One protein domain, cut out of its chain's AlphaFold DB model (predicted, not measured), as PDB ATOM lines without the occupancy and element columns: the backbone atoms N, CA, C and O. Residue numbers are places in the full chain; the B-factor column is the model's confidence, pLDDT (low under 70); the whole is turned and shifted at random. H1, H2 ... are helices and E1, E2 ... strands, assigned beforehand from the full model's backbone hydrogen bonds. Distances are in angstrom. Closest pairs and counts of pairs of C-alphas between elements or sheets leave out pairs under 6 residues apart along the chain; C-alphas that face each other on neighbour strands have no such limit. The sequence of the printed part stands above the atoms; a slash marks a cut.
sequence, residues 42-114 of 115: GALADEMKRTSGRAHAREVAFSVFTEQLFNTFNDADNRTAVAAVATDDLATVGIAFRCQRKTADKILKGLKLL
ATOM      1  N   GLY A  42     154.463  13.046  -2.495       91.62
ATOM      2  CA  GLY A  42     153.678  13.937  -1.655       91.62
ATOM      3  C   GLY A  42     152.465  14.423  -2.430       91.62
ATOM      4  O   GLY A  42     152.579  14.724  -3.621       91.62
ATOM      5  N   ALA A  43     151.324  14.490  -1.753       92.00
ATOM      6  CA  ALA A  43     150.060  14.921  -2.325       92.00
ATOM      7  C   ALA A  43     149.242  15.692  -1.283       92.00
ATOM      8  O   ALA A  43     149.191  15.305  -0.115       92.00
ATOM      9  N   LEU A  44     148.587  16.764  -1.720       91.06
ATOM     10  CA  LEU A  44     147.520  17.417  -0.963       91.06
ATOM     11  C   LEU A  44     146.215  16.602  -1.039       91.06
ATOM     12  O   LEU A  44     146.094  15.663  -1.827       91.06
ATOM     13  N   ALA A  45     145.216  16.950  -0.225       86.06
ATOM     14  CA  ALA A  45     143.960  16.194  -0.133       86.06
ATOM     15  C   ALA A  45     143.199  16.099  -1.474       86.06
ATOM     16  O   ALA A  45     142.696  15.037  -1.845       86.06
ATOM     17  N   ASP A  46     143.147  17.189  -2.239       89.56
ATOM     18  CA  ASP A  46     142.557  17.230  -3.580       89.56
ATOM     19  C   ASP A  46     143.366  16.386  -4.581       89.56
ATOM     20  O   ASP A  46     142.808  15.650  -5.402       89.56
ATOM     21  N   GLU A  47     144.694  16.416  -4.471       92.62
ATOM     22  CA  GLU A  47     145.585  15.593  -5.278       92.62
ATOM     23  C   GLU A  47     145.461  14.101  -4.962       92.62
ATOM     24  O   GLU A  47     145.559  13.282  -5.880       92.62
ATOM     25  N   MET A  48     145.188  13.733  -3.708       91.56
ATOM     26  CA  MET A  48     144.909  12.356  -3.298       91.56
ATOM     27  C   MET A  48     143.623  11.832  -3.939       91.56
ATOM     28  O   MET A  48     143.643  10.763  -4.563       91.56
ATOM     29  N   LYS A  49     142.528  12.606  -3.888       88.94
ATOM     30  CA  LYS A  49     141.269  12.267  -4.580       88.94
ATOM     31  C   LYS A  49     141.476  12.133  -6.089       88.94
ATOM     32  O   LYS A  49     141.076  11.153  -6.713       88.94
ATOM     33  N   ARG A  50     142.207  13.074  -6.691       92.50
ATOM     34  CA  ARG A  50     142.563  13.025  -8.115       92.50
ATOM     35  C   ARG A  50     143.385  11.783  -8.469       92.50
ATOM     36  O   ARG A  50     143.198  11.207  -9.540       92.50
ATOM     37  N   THR A  51     144.339  11.401  -7.628       94.25
ATOM     38  CA  THR A  51     145.264  10.293  -7.910       94.25
ATOM     39  C   THR A  51     144.569   8.941  -7.759       94.25
ATOM     40  O   THR A  51     144.689   8.105  -8.655       94.25
ATOM     41  N   SER A  52     143.771   8.757  -6.706       91.38
ATOM     42  CA  SER A  52     142.935   7.561  -6.515       91.38
ATOM     43  C   SER A  52     141.907   7.404  -7.642       91.38
ATOM     44  O   SER A  52     141.849   6.343  -8.263       91.38
ATOM     45  N   GLY A  53     141.204   8.478  -8.023       91.38
ATOM     46  CA  GLY A  53     140.285   8.463  -9.167       91.38
ATOM     47  C   GLY A  53     140.978   8.095 -10.486       91.38
ATOM     48  O   GLY A  53     140.450   7.325 -11.285       91.38
ATOM     49  N   ARG A  54     142.213   8.569 -10.714       94.69
ATOM     50  CA  ARG A  54     143.006   8.184 -11.895       94.69
ATOM     51  C   ARG A  54     143.446   6.726 -11.882       94.69
ATOM     52  O   ARG A  54     143.540   6.159 -12.972       94.69
ATOM     53  N   ALA A  55     143.777   6.178 -10.714       93.75
ATOM     54  CA  ALA A  55     144.141   4.774 -10.553       93.75
ATOM     55  C   ALA A  55     142.926   3.875 -10.810       93.75
ATOM     56  O   ALA A  55     143.013   2.962 -11.629       93.75
ATOM     57  N   HIS A  56     141.779   4.224 -10.223       91.12
ATOM     58  CA  HIS A  56     140.515   3.523 -10.427       91.12
ATOM     59  C   HIS A  56     140.068   3.548 -11.896       91.12
ATOM     60  O   HIS A  56     139.841   2.499 -12.485       91.12
ATOM     61  N   ALA A  57     140.064   4.722 -12.542       93.25
ATOM     62  CA  ALA A  57     139.708   4.868 -13.960       93.25
ATOM     63  C   ALA A  57     140.656   4.138 -14.934       93.25
ATOM     64  O   ALA A  57     140.387   4.071 -16.130       93.25
ATOM     65  N   ARG A  58     141.805   3.654 -14.450       94.88
ATOM     66  CA  ARG A  58     142.779   2.859 -15.214       94.88
ATOM     67  C   ARG A  58     142.810   1.399 -14.771       94.88
ATOM     68  O   ARG A  58     143.739   0.696 -15.157       94.88
ATOM     69  N   GLU A  59     141.851   0.985 -13.943       93.44
ATOM     70  CA  GLU A  59     141.715  -0.378 -13.421       93.44
ATOM     71  C   GLU A  59     142.979  -0.871 -12.697       93.44
ATOM     72  O   GLU A  59     143.288  -2.060 -12.654       93.44
ATOM     73  N   VAL A  60     143.742   0.055 -12.110       93.62
ATOM     74  CA  VAL A  60     144.897  -0.293 -11.283       93.62
ATOM     75  C   VAL A  60     144.385  -0.616  -9.890       93.62
ATOM     76  O   VAL A  60     143.773   0.234  -9.254       93.62
ATOM     77  N   ALA A  61     144.663  -1.823  -9.399       91.19
ATOM     78  CA  ALA A  61     144.429  -2.163  -8.002       91.19
ATOM     79  C   ALA A  61     145.406  -1.385  -7.103       91.19
ATOM     80  O   ALA A  61     146.614  -1.361  -7.355       91.19
ATOM     81  N   PHE A  62     144.883  -0.756  -6.052       90.62
ATOM     82  CA  PHE A  62     145.674  -0.012  -5.077       90.62
ATOM     83  C   PHE A  62     145.171  -0.265  -3.659       90.62
ATOM     84  O   PHE A  62     143.980  -0.486  -3.444       90.62
ATOM     85  N   SER A  63     146.084  -0.236  -2.690       87.62
ATOM     86  CA  SER A  63     145.724  -0.161  -1.279       87.62
ATOM     87  C   SER A  63     145.358   1.273  -0.916       87.62
ATOM     88  O   SER A  63     145.894   2.228  -1.485       87.62
ATOM     89  N   VAL A  64     144.448   1.416   0.043       84.31
ATOM     90  CA  VAL A  64     143.979   2.702   0.564       84.31
ATOM     91  C   VAL A  64     144.261   2.757   2.053       84.31
ATOM     92  O   VAL A  64     143.978   1.809   2.781       84.31
ATOM     93  N   PHE A  65     144.812   3.883   2.491       82.00
ATOM     94  CA  PHE A  65     144.983   4.230   3.889       82.00
ATOM     95  C   PHE A  65     144.177   5.500   4.161       82.00
ATOM     96  O   PHE A  65     144.356   6.509   3.472       82.00
ATOM     97  N   THR A  66     143.283   5.450   5.144       82.12
ATOM     98  CA  THR A  66     142.467   6.600   5.554       82.12
ATOM     99  C   THR A  66     142.909   7.126   6.910       82.12
ATOM    100  O   THR A  66     143.575   6.430   7.671       82.12
ATOM    101  N   GLU A  67     142.556   8.371   7.215       79.69
ATOM    102  CA  GLU A  67     142.939   9.025   8.468       79.69
ATOM    103  C   GLU A  67     142.446   8.260   9.708       79.69
ATOM    104  O   GLU A  67     143.143   8.186  10.718       79.69
ATOM    105  N   GLN A  68     141.281   7.610   9.612       69.94
ATOM    106  CA  GLN A  68     140.711   6.806  10.694       69.94
ATOM    107  C   GLN A  68     141.642   5.667  11.128       69.94
ATOM    108  O   GLN A  68     141.712   5.387  12.322       69.94
ATOM    109  N   LEU A  69     142.418   5.080  10.204       70.81
ATOM    110  CA  LEU A  69     143.354   3.995  10.520       70.81
ATOM    111  C   LEU A  69     144.458   4.424  11.502       70.81
ATOM    112  O   LEU A  69     145.062   3.559  12.131       70.81
ATOM    113  N   PHE A  70     144.729   5.726  11.668       69.88
ATOM    114  CA  PHE A  70     145.658   6.194  12.701       69.88
ATOM    115  C   PHE A  70     145.090   6.071  14.119       69.88
ATOM    116  O   PHE A  70     145.854   5.942  15.071       69.88
ATOM    117  N   ASN A  71     143.763   6.100  14.258       66.62
ATOM    118  CA  ASN A  71     143.082   6.100  15.551       66.62
ATOM    119  C   ASN A  71     142.583   4.708  15.959       66.62
ATOM    120  O   ASN A  71     142.310   4.473  17.136       66.62
ATOM    121  N   THR A  72     142.477   3.775  15.012       59.56
ATOM    122  CA  THR A  72     141.973   2.417  15.240       59.56
ATOM    123  C   THR A  72     143.020   1.357  14.898       59.56
ATOM    124  O   THR A  72     143.343   1.102  13.741       59.56
ATOM    125  N   PHE A  73     143.506   0.657  15.927       59.09
ATOM    126  CA  PHE A  73     144.441  -0.473  15.794       59.09
ATOM    127  C   PHE A  73     143.764  -1.801  15.383       59.09
ATOM    128  O   PHE A  73     144.422  -2.840  15.374       59.09
ATOM    129  N   ASN A  74     142.464  -1.795  15.051       63.56
ATOM    130  CA  ASN A  74     141.713  -2.985  14.641       63.56
ATOM    131  C   ASN A  74     141.466  -3.008  13.123       63.56
ATOM    132  O   ASN A  74     140.629  -2.283  12.592       63.56
ATOM    133  N   ASP A  75     142.170  -3.900  12.430       62.78
ATOM    134  CA  ASP A  75     142.110  -4.103  10.979       62.78
ATOM    135  C   ASP A  75     140.710  -4.512  10.457       62.78
ATOM    136  O   ASP A  75     140.311  -4.106   9.362       62.78
ATOM    137  N   ALA A  76     139.920  -5.256  11.241       59.75
ATOM    138  CA  ALA A  76     138.559  -5.639  10.853       59.75
ATOM    139  C   ALA A  76     137.589  -4.444  10.873       59.75
ATOM    140  O   ALA A  76     136.794  -4.268   9.942       59.75
ATOM    141  N   ASP A  77     137.710  -3.587  11.887       61.59
ATOM    142  CA  ASP A  77     136.925  -2.355  11.993       61.59
ATOM    143  C   ASP A  77     137.359  -1.353  10.919       61.59
ATOM    144  O   ASP A  77     136.514  -0.719  10.291       61.59
ATOM    145  N   ASN A  78     138.660  -1.296  10.613       59.81
ATOM    146  CA  ASN A  78     139.214  -0.455   9.551       59.81
ATOM    147  C   ASN A  78     138.666  -0.837   8.171       59.81
ATOM    148  O   ASN A  78     138.221   0.035   7.426       59.81
ATOM    149  N   ARG A  79     138.636  -2.134   7.830       61.88
ATOM    150  CA  ARG A  79     138.042  -2.597   6.564       61.88
ATOM    151  C   ARG A  79     136.555  -2.276   6.465       61.88
ATOM    152  O   ARG A  79     136.094  -1.867   5.402       61.88
ATOM    153  N   THR A  80     135.818  -2.449   7.558       59.72
ATOM    154  CA  THR A  80     134.374  -2.184   7.597       59.72
ATOM    155  C   THR A  80     134.090  -0.685   7.473       59.72
ATOM    156  O   THR A  80     133.207  -0.288   6.716       59.72
ATOM    157  N   ALA A  81     134.885   0.155   8.140       58.94
ATOM    158  CA  ALA A  81     134.792   1.608   8.055       58.94
ATOM    159  C   ALA A  81     135.126   2.132   6.650       58.94
ATOM    160  O   ALA A  81     134.422   3.003   6.147       58.94
ATOM    161  N   VAL A  82     136.143   1.574   5.983       60.88
ATOM    162  CA  VAL A  82     136.471   1.925   4.590       60.88
ATOM    163  C   VAL A  82     135.356   1.495   3.633       60.88
ATOM    164  O   VAL A  82     135.010   2.249   2.730       60.88
ATOM    165  N   ALA A  83     134.755   0.319   3.839       62.38
ATOM    166  CA  ALA A  83     133.657  -0.170   3.001       62.38
ATOM    167  C   ALA A  83     132.351   0.632   3.163       62.38
ATOM    168  O   ALA A  83     131.520   0.632   2.256       62.38
ATOM    169  N   ALA A  84     132.160   1.298   4.304       57.91
ATOM    170  CA  ALA A  84     130.953   2.061   4.621       57.91
ATOM    171  C   ALA A  84     130.947   3.495   4.056       57.91
ATOM    172  O   ALA A  84     129.921   4.171   4.134       57.91
ATOM    173  N   VAL A  85     132.067   3.972   3.507       59.50
ATOM    174  CA  VAL A  85     132.215   5.347   3.014       59.50
ATOM    175  C   VAL A  85     132.300   5.336   1.491       59.50
ATOM    176  O   VAL A  85     133.035   4.545   0.901       59.50
ATOM    177  N   ALA A  86     131.540   6.220   0.840       61.25
ATOM    178  CA  ALA A  86     131.635   6.404  -0.602       61.25
ATOM    179  C   ALA A  86     133.067   6.802  -0.990       61.25
ATOM    180  O   ALA A  86     133.720   7.563  -0.278       61.25
ATOM    181  N   THR A  87     133.553   6.327  -2.139       63.72
ATOM    182  CA  THR A  87     134.937   6.566  -2.587       63.72
ATOM    183  C   THR A  87     135.325   8.051  -2.573       63.72
ATOM    184  O   THR A  87     136.465   8.388  -2.255       63.72
ATOM    185  N   ASP A  88     134.368   8.938  -2.854       59.44
ATOM    186  CA  ASP A  88     134.565  10.391  -2.903       59.44
ATOM    187  C   ASP A  88     134.664  11.057  -1.514       59.44
ATOM    188  O   ASP A  88     135.244  12.146  -1.390       59.44
ATOM    189  N   ASP A  89     134.172  10.384  -0.470       62.88
ATOM    190  CA  ASP A  89     134.121  10.861   0.918       62.88
ATOM    191  C   ASP A  89     135.209  10.240   1.811       62.88
ATOM    192  O   ASP A  89     135.368  10.628   2.971       62.88
ATOM    193  N   LEU A  90     136.010   9.305   1.286       67.12
ATOM    194  CA  LEU A  90     137.146   8.736   2.012       67.12
ATOM    195  C   LEU A  90     138.195   9.823   2.287       67.12
ATOM    196  O   LEU A  90     138.815  10.360   1.360       67.12
ATOM    197  N   ALA A  91     138.458  10.085   3.572       75.00
ATOM    198  CA  ALA A  91     139.587  10.885   4.056       75.00
ATOM    199  C   ALA A  91     140.912  10.136   3.817       75.00
ATOM    200  O   ALA A  91     141.561   9.629   4.732       75.00
ATOM    201  N   THR A  92     141.261   9.987   2.541       79.69
ATOM    202  CA  THR A  92     142.401   9.207   2.066       79.69
ATOM    203  C   THR A  92     143.689   9.963   2.356       79.69
ATOM    204  O   THR A  92     143.922  11.037   1.806       79.69
ATOM    205  N   VAL A  93     144.547   9.363   3.174       84.38
ATOM    206  CA  VAL A  93     145.859   9.911   3.557       84.38
ATOM    207  C   VAL A  93     147.010   9.195   2.853       84.38
ATOM    208  O   VAL A  93     148.116   9.720   2.789       84.38
ATOM    209  N   GLY A  94     146.762   8.012   2.282       87.81
ATOM    210  CA  GLY A  94     147.761   7.267   1.525       87.81
ATOM    211  C   GLY A  94     147.140   6.289   0.536       87.81
ATOM    212  O   GLY A  94     146.080   5.721   0.788       87.81
ATOM    213  N   ILE A  95     147.818   6.081  -0.590       91.12
ATOM    214  CA  ILE A  95     147.541   4.988  -1.524       91.12
ATOM    215  C   ILE A  95     148.858   4.342  -1.945       91.12
ATOM    216  O   ILE A  95     149.868   5.036  -2.075       91.12
ATOM    217  N   ALA A  96     148.854   3.036  -2.198       91.50
ATOM    218  CA  ALA A  96     150.000   2.353  -2.788       91.50
ATOM    219  C   ALA A  96     149.553   1.397  -3.892       91.50
ATOM    220  O   ALA A  96     148.539   0.712  -3.778       91.50
ATOM    221  N   PHE A  97     150.309   1.351  -4.985       92.88
ATOM    222  CA  PHE A  97     150.004   0.501  -6.129       92.88
ATOM    223  C   PHE A  97     151.269   0.084  -6.861       92.88
ATOM    224  O   PHE A  97     152.282   0.782  -6.842       92.88
ATOM    225  N   ARG A  98     151.176  -1.040  -7.569       92.62
ATOM    226  CA  ARG A  98     152.204  -1.512  -8.494       92.62
ATOM    227  C   ARG A  98     151.572  -1.689  -9.865       92.62
ATOM    228  O   ARG A  98     150.609  -2.430 -10.019       92.62
ATOM    229  N   CYS A  99     152.103  -0.994 -10.863       92.94
ATOM    230  CA  CYS A  99     151.638  -1.106 -12.243       92.94
ATOM    231  C   CYS A  99     152.766  -0.770 -13.227       92.94
ATOM    232  O   CYS A  99     153.884  -0.438 -12.831       92.94
ATOM    233  N   GLN A 100     152.477  -0.848 -14.526       94.44
ATOM    234  CA  GLN A 100     153.435  -0.459 -15.557       94.44
ATOM    235  C   GLN A 100     153.816   1.023 -15.440       94.44
ATOM    236  O   GLN A 100     152.953   1.879 -15.244       94.44
ATOM    237  N   ARG A 101     155.100   1.341 -15.669       92.38
ATOM    238  CA  ARG A 101     155.655   2.701 -15.530       92.38
ATOM    239  C   ARG A 101     154.814   3.778 -16.225       92.38
ATOM    240  O   ARG A 101     154.428   4.749 -15.593       92.38
ATOM    241  N   LYS A 102     154.443   3.570 -17.494       95.00
ATOM    242  CA  LYS A 102     153.640   4.542 -18.263       95.00
ATOM    243  C   LYS A 102     152.270   4.822 -17.634       95.00
ATOM    244  O   LYS A 102     151.736   5.921 -17.781       95.00
ATOM    245  N   THR A 103     151.677   3.827 -16.981       95.88
ATOM    246  CA  THR A 103     150.402   3.970 -16.270       95.88
ATOM    247  C   THR A 103     150.618   4.720 -14.960       95.88
ATOM    248  O   THR A 103     149.884   5.671 -14.691       95.88
ATOM    249  N   ALA A 104     151.673   4.372 -14.215       94.88
ATOM    250  CA  ALA A 104     152.067   5.068 -12.993       94.88
ATOM    251  C   ALA A 104     152.325   6.561 -13.249       94.88
ATOM    252  O   ALA A 104     151.748   7.399 -12.564       94.88
ATOM    253  N   ASP A 105     153.074   6.909 -14.299       94.94
ATOM    254  CA  ASP A 105     153.373   8.302 -14.664       94.94
ATOM    255  C   ASP A 105     152.094   9.119 -14.923       94.94
ATOM    256  O   ASP A 105     151.993  10.290 -14.554       94.94
ATOM    257  N   LYS A 106     151.072   8.500 -15.531       96.44
ATOM    258  CA  LYS A 106     149.770   9.146 -15.770       96.44
ATOM    259  C   LYS A 106     148.975   9.335 -14.478       96.44
ATOM    260  O   LYS A 106     148.311  10.361 -14.328       96.44
ATOM    261  N   ILE A 107     149.016   8.355 -13.577       96.06
ATOM    262  CA  ILE A 107     148.340   8.417 -12.276       96.06
ATOM    263  C   ILE A 107     148.972   9.530 -11.430       96.06
ATOM    264  O   ILE A 107     148.279  10.471 -11.036       96.06
ATOM    265  N   LEU A 108     150.297   9.489 -11.285       96.19
ATOM    266  CA  LEU A 108     151.110  10.366 -10.437       96.19
ATOM    267  C   LEU A 108     151.354  11.759 -11.034       96.19
ATOM    268  O   LEU A 108     151.975  12.603 -10.394       96.19
ATOM    269  N   LYS A 109     150.872  12.037 -12.253       95.75
ATOM    270  CA  LYS A 109     151.091  13.322 -12.933       95.75
ATOM    271  C   LYS A 109     150.699  14.504 -12.037       95.75
ATOM    272  O   LYS A 109     149.524  14.644 -11.682       95.75
ATOM    273  N   GLY A 110     151.670  15.375 -11.766       94.19
ATOM    274  CA  GLY A 110     151.531  16.573 -10.929       94.19
ATOM    275  C   GLY A 110     152.076  16.410  -9.508       94.19
ATOM    276  O   GLY A 110     152.383  17.414  -8.880       94.19
ATOM    277  N   LEU A 111     152.266  15.174  -9.036       95.75
ATOM    278  CA  LEU A 111     152.845  14.915  -7.722       95.75
ATOM    279  C   LEU A 111     154.363  15.090  -7.736       95.75
ATOM    280  O   LEU A 111     155.031  14.872  -8.752       95.75
ATOM    281  N   LYS A 112     154.915  15.439  -6.574       93.69
ATOM    282  CA  LYS A 112     156.360  15.550  -6.366       93.69
ATOM    283  C   LYS A 112     156.861  14.354  -5.577       93.69
ATOM    284  O   LYS A 112     156.224  13.933  -4.616       93.69
ATOM    285  N   LEU A 113     158.011  13.827  -5.987       90.62
ATOM    286  CA  LEU A 113     158.716  12.822  -5.202       90.62
ATOM    287  C   LEU A 113     159.070  13.440  -3.844       90.62
ATOM    288  O   LEU A 113     159.647  14.530  -3.810       90.62
ATOM    289  N   LEU A 114     158.711  12.762  -2.758       85.19
ATOM    290  CA  LEU A 114     159.133  13.144  -1.419       85.19
ATOM    291  C   LEU A 114     160.637  12.905  -1.317       85.19
ATOM    292  O   LEU A 114     161.126  11.797  -1.543       85.19
TER     293      LEU A 114
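This is residues 42 to 114 of the 115 residues of an uncharacterized protein of Caballeronia grimmiae (UniProt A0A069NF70). A short two-stranded antiparallel ribbon, E1 and E2, forms the middle of the model, with the longest helix, H1, packed over it, mainly on E2. H4 packs on H1 near one end of the long axis, while H2 and H3 lie toward the other end, where residues 71 to 76 stick out. The printed part has 73 residues, with four named helices and two named strands in the order H1, E1, H2, H3, E2, H4; the class is mixed, helices and strands. It is compact, with a radius of gyration of the C-alphas of 12.7 A, and spans 35 by 23 by 19 A, only just elongated.

H1, residues 45 to 56, and E2, residues 92 to 97, have 7 pairs of C-alphas within 8 A, the closest being those of Met 48 and Thr 92, 6.7 A apart. E1, residues 62 to 66, is the antiparallel neighbour of E2, at 162 degrees between their N-to-C directions. N 63 and O 96 are 2.8 A apart and N 65 and O 94 are 2.8 A apart, both within hydrogen-bond range. The closest C-alphas of H2, residues 67 to 70, and E2 are those of Glu 67 and Val 93, 5.8 A apart. H3, residues 75 to 83, is close to H2 but not clearly touching it; their closest C-alphas, of Leu 69 and Asn 78, are 6.2 A apart. H4, residues 101 to 107, touches H1 at its residues 51 to 55 alone, with the C-alphas of Arg 54 and Ile 107 closest at 5.4 A; they run opposite ways at a steep tilt of 49 degrees. H1 and H3 are apart, and so are H3 and H4. In H1, H3 and H4 every O i to N i+4 pair is within hydrogen-bond range; H2 is too short for such a pair.

H1 begins at C-alpha 45, at (143.960, 16.194, -0.133), and is 16.7 A long from first to last C-alpha. E1 is 12.9 A long, H2 5.8 A and H3 12.3 A. E2 is 14.2 A long and begins at C-alpha 92, at (142.401, 9.207, 2.066). H4 is 9.8 A long and ends at C-alpha 107, at (148.340, 8.417, -12.276).

The two C-alphas farthest apart are those of Asn 74 and Lys 102, at 35.8 A, while the C-alphas of Gly 42 and Leu 114, the first and last printed, are 5.5 A apart. The printed part has no cut and no long link; the link from H3 to E2, 8 residues, is short, and the others are tight. The mean pLDDT of the printed part is 82.0, and residue 68 and residues 70 to 90 are under 70.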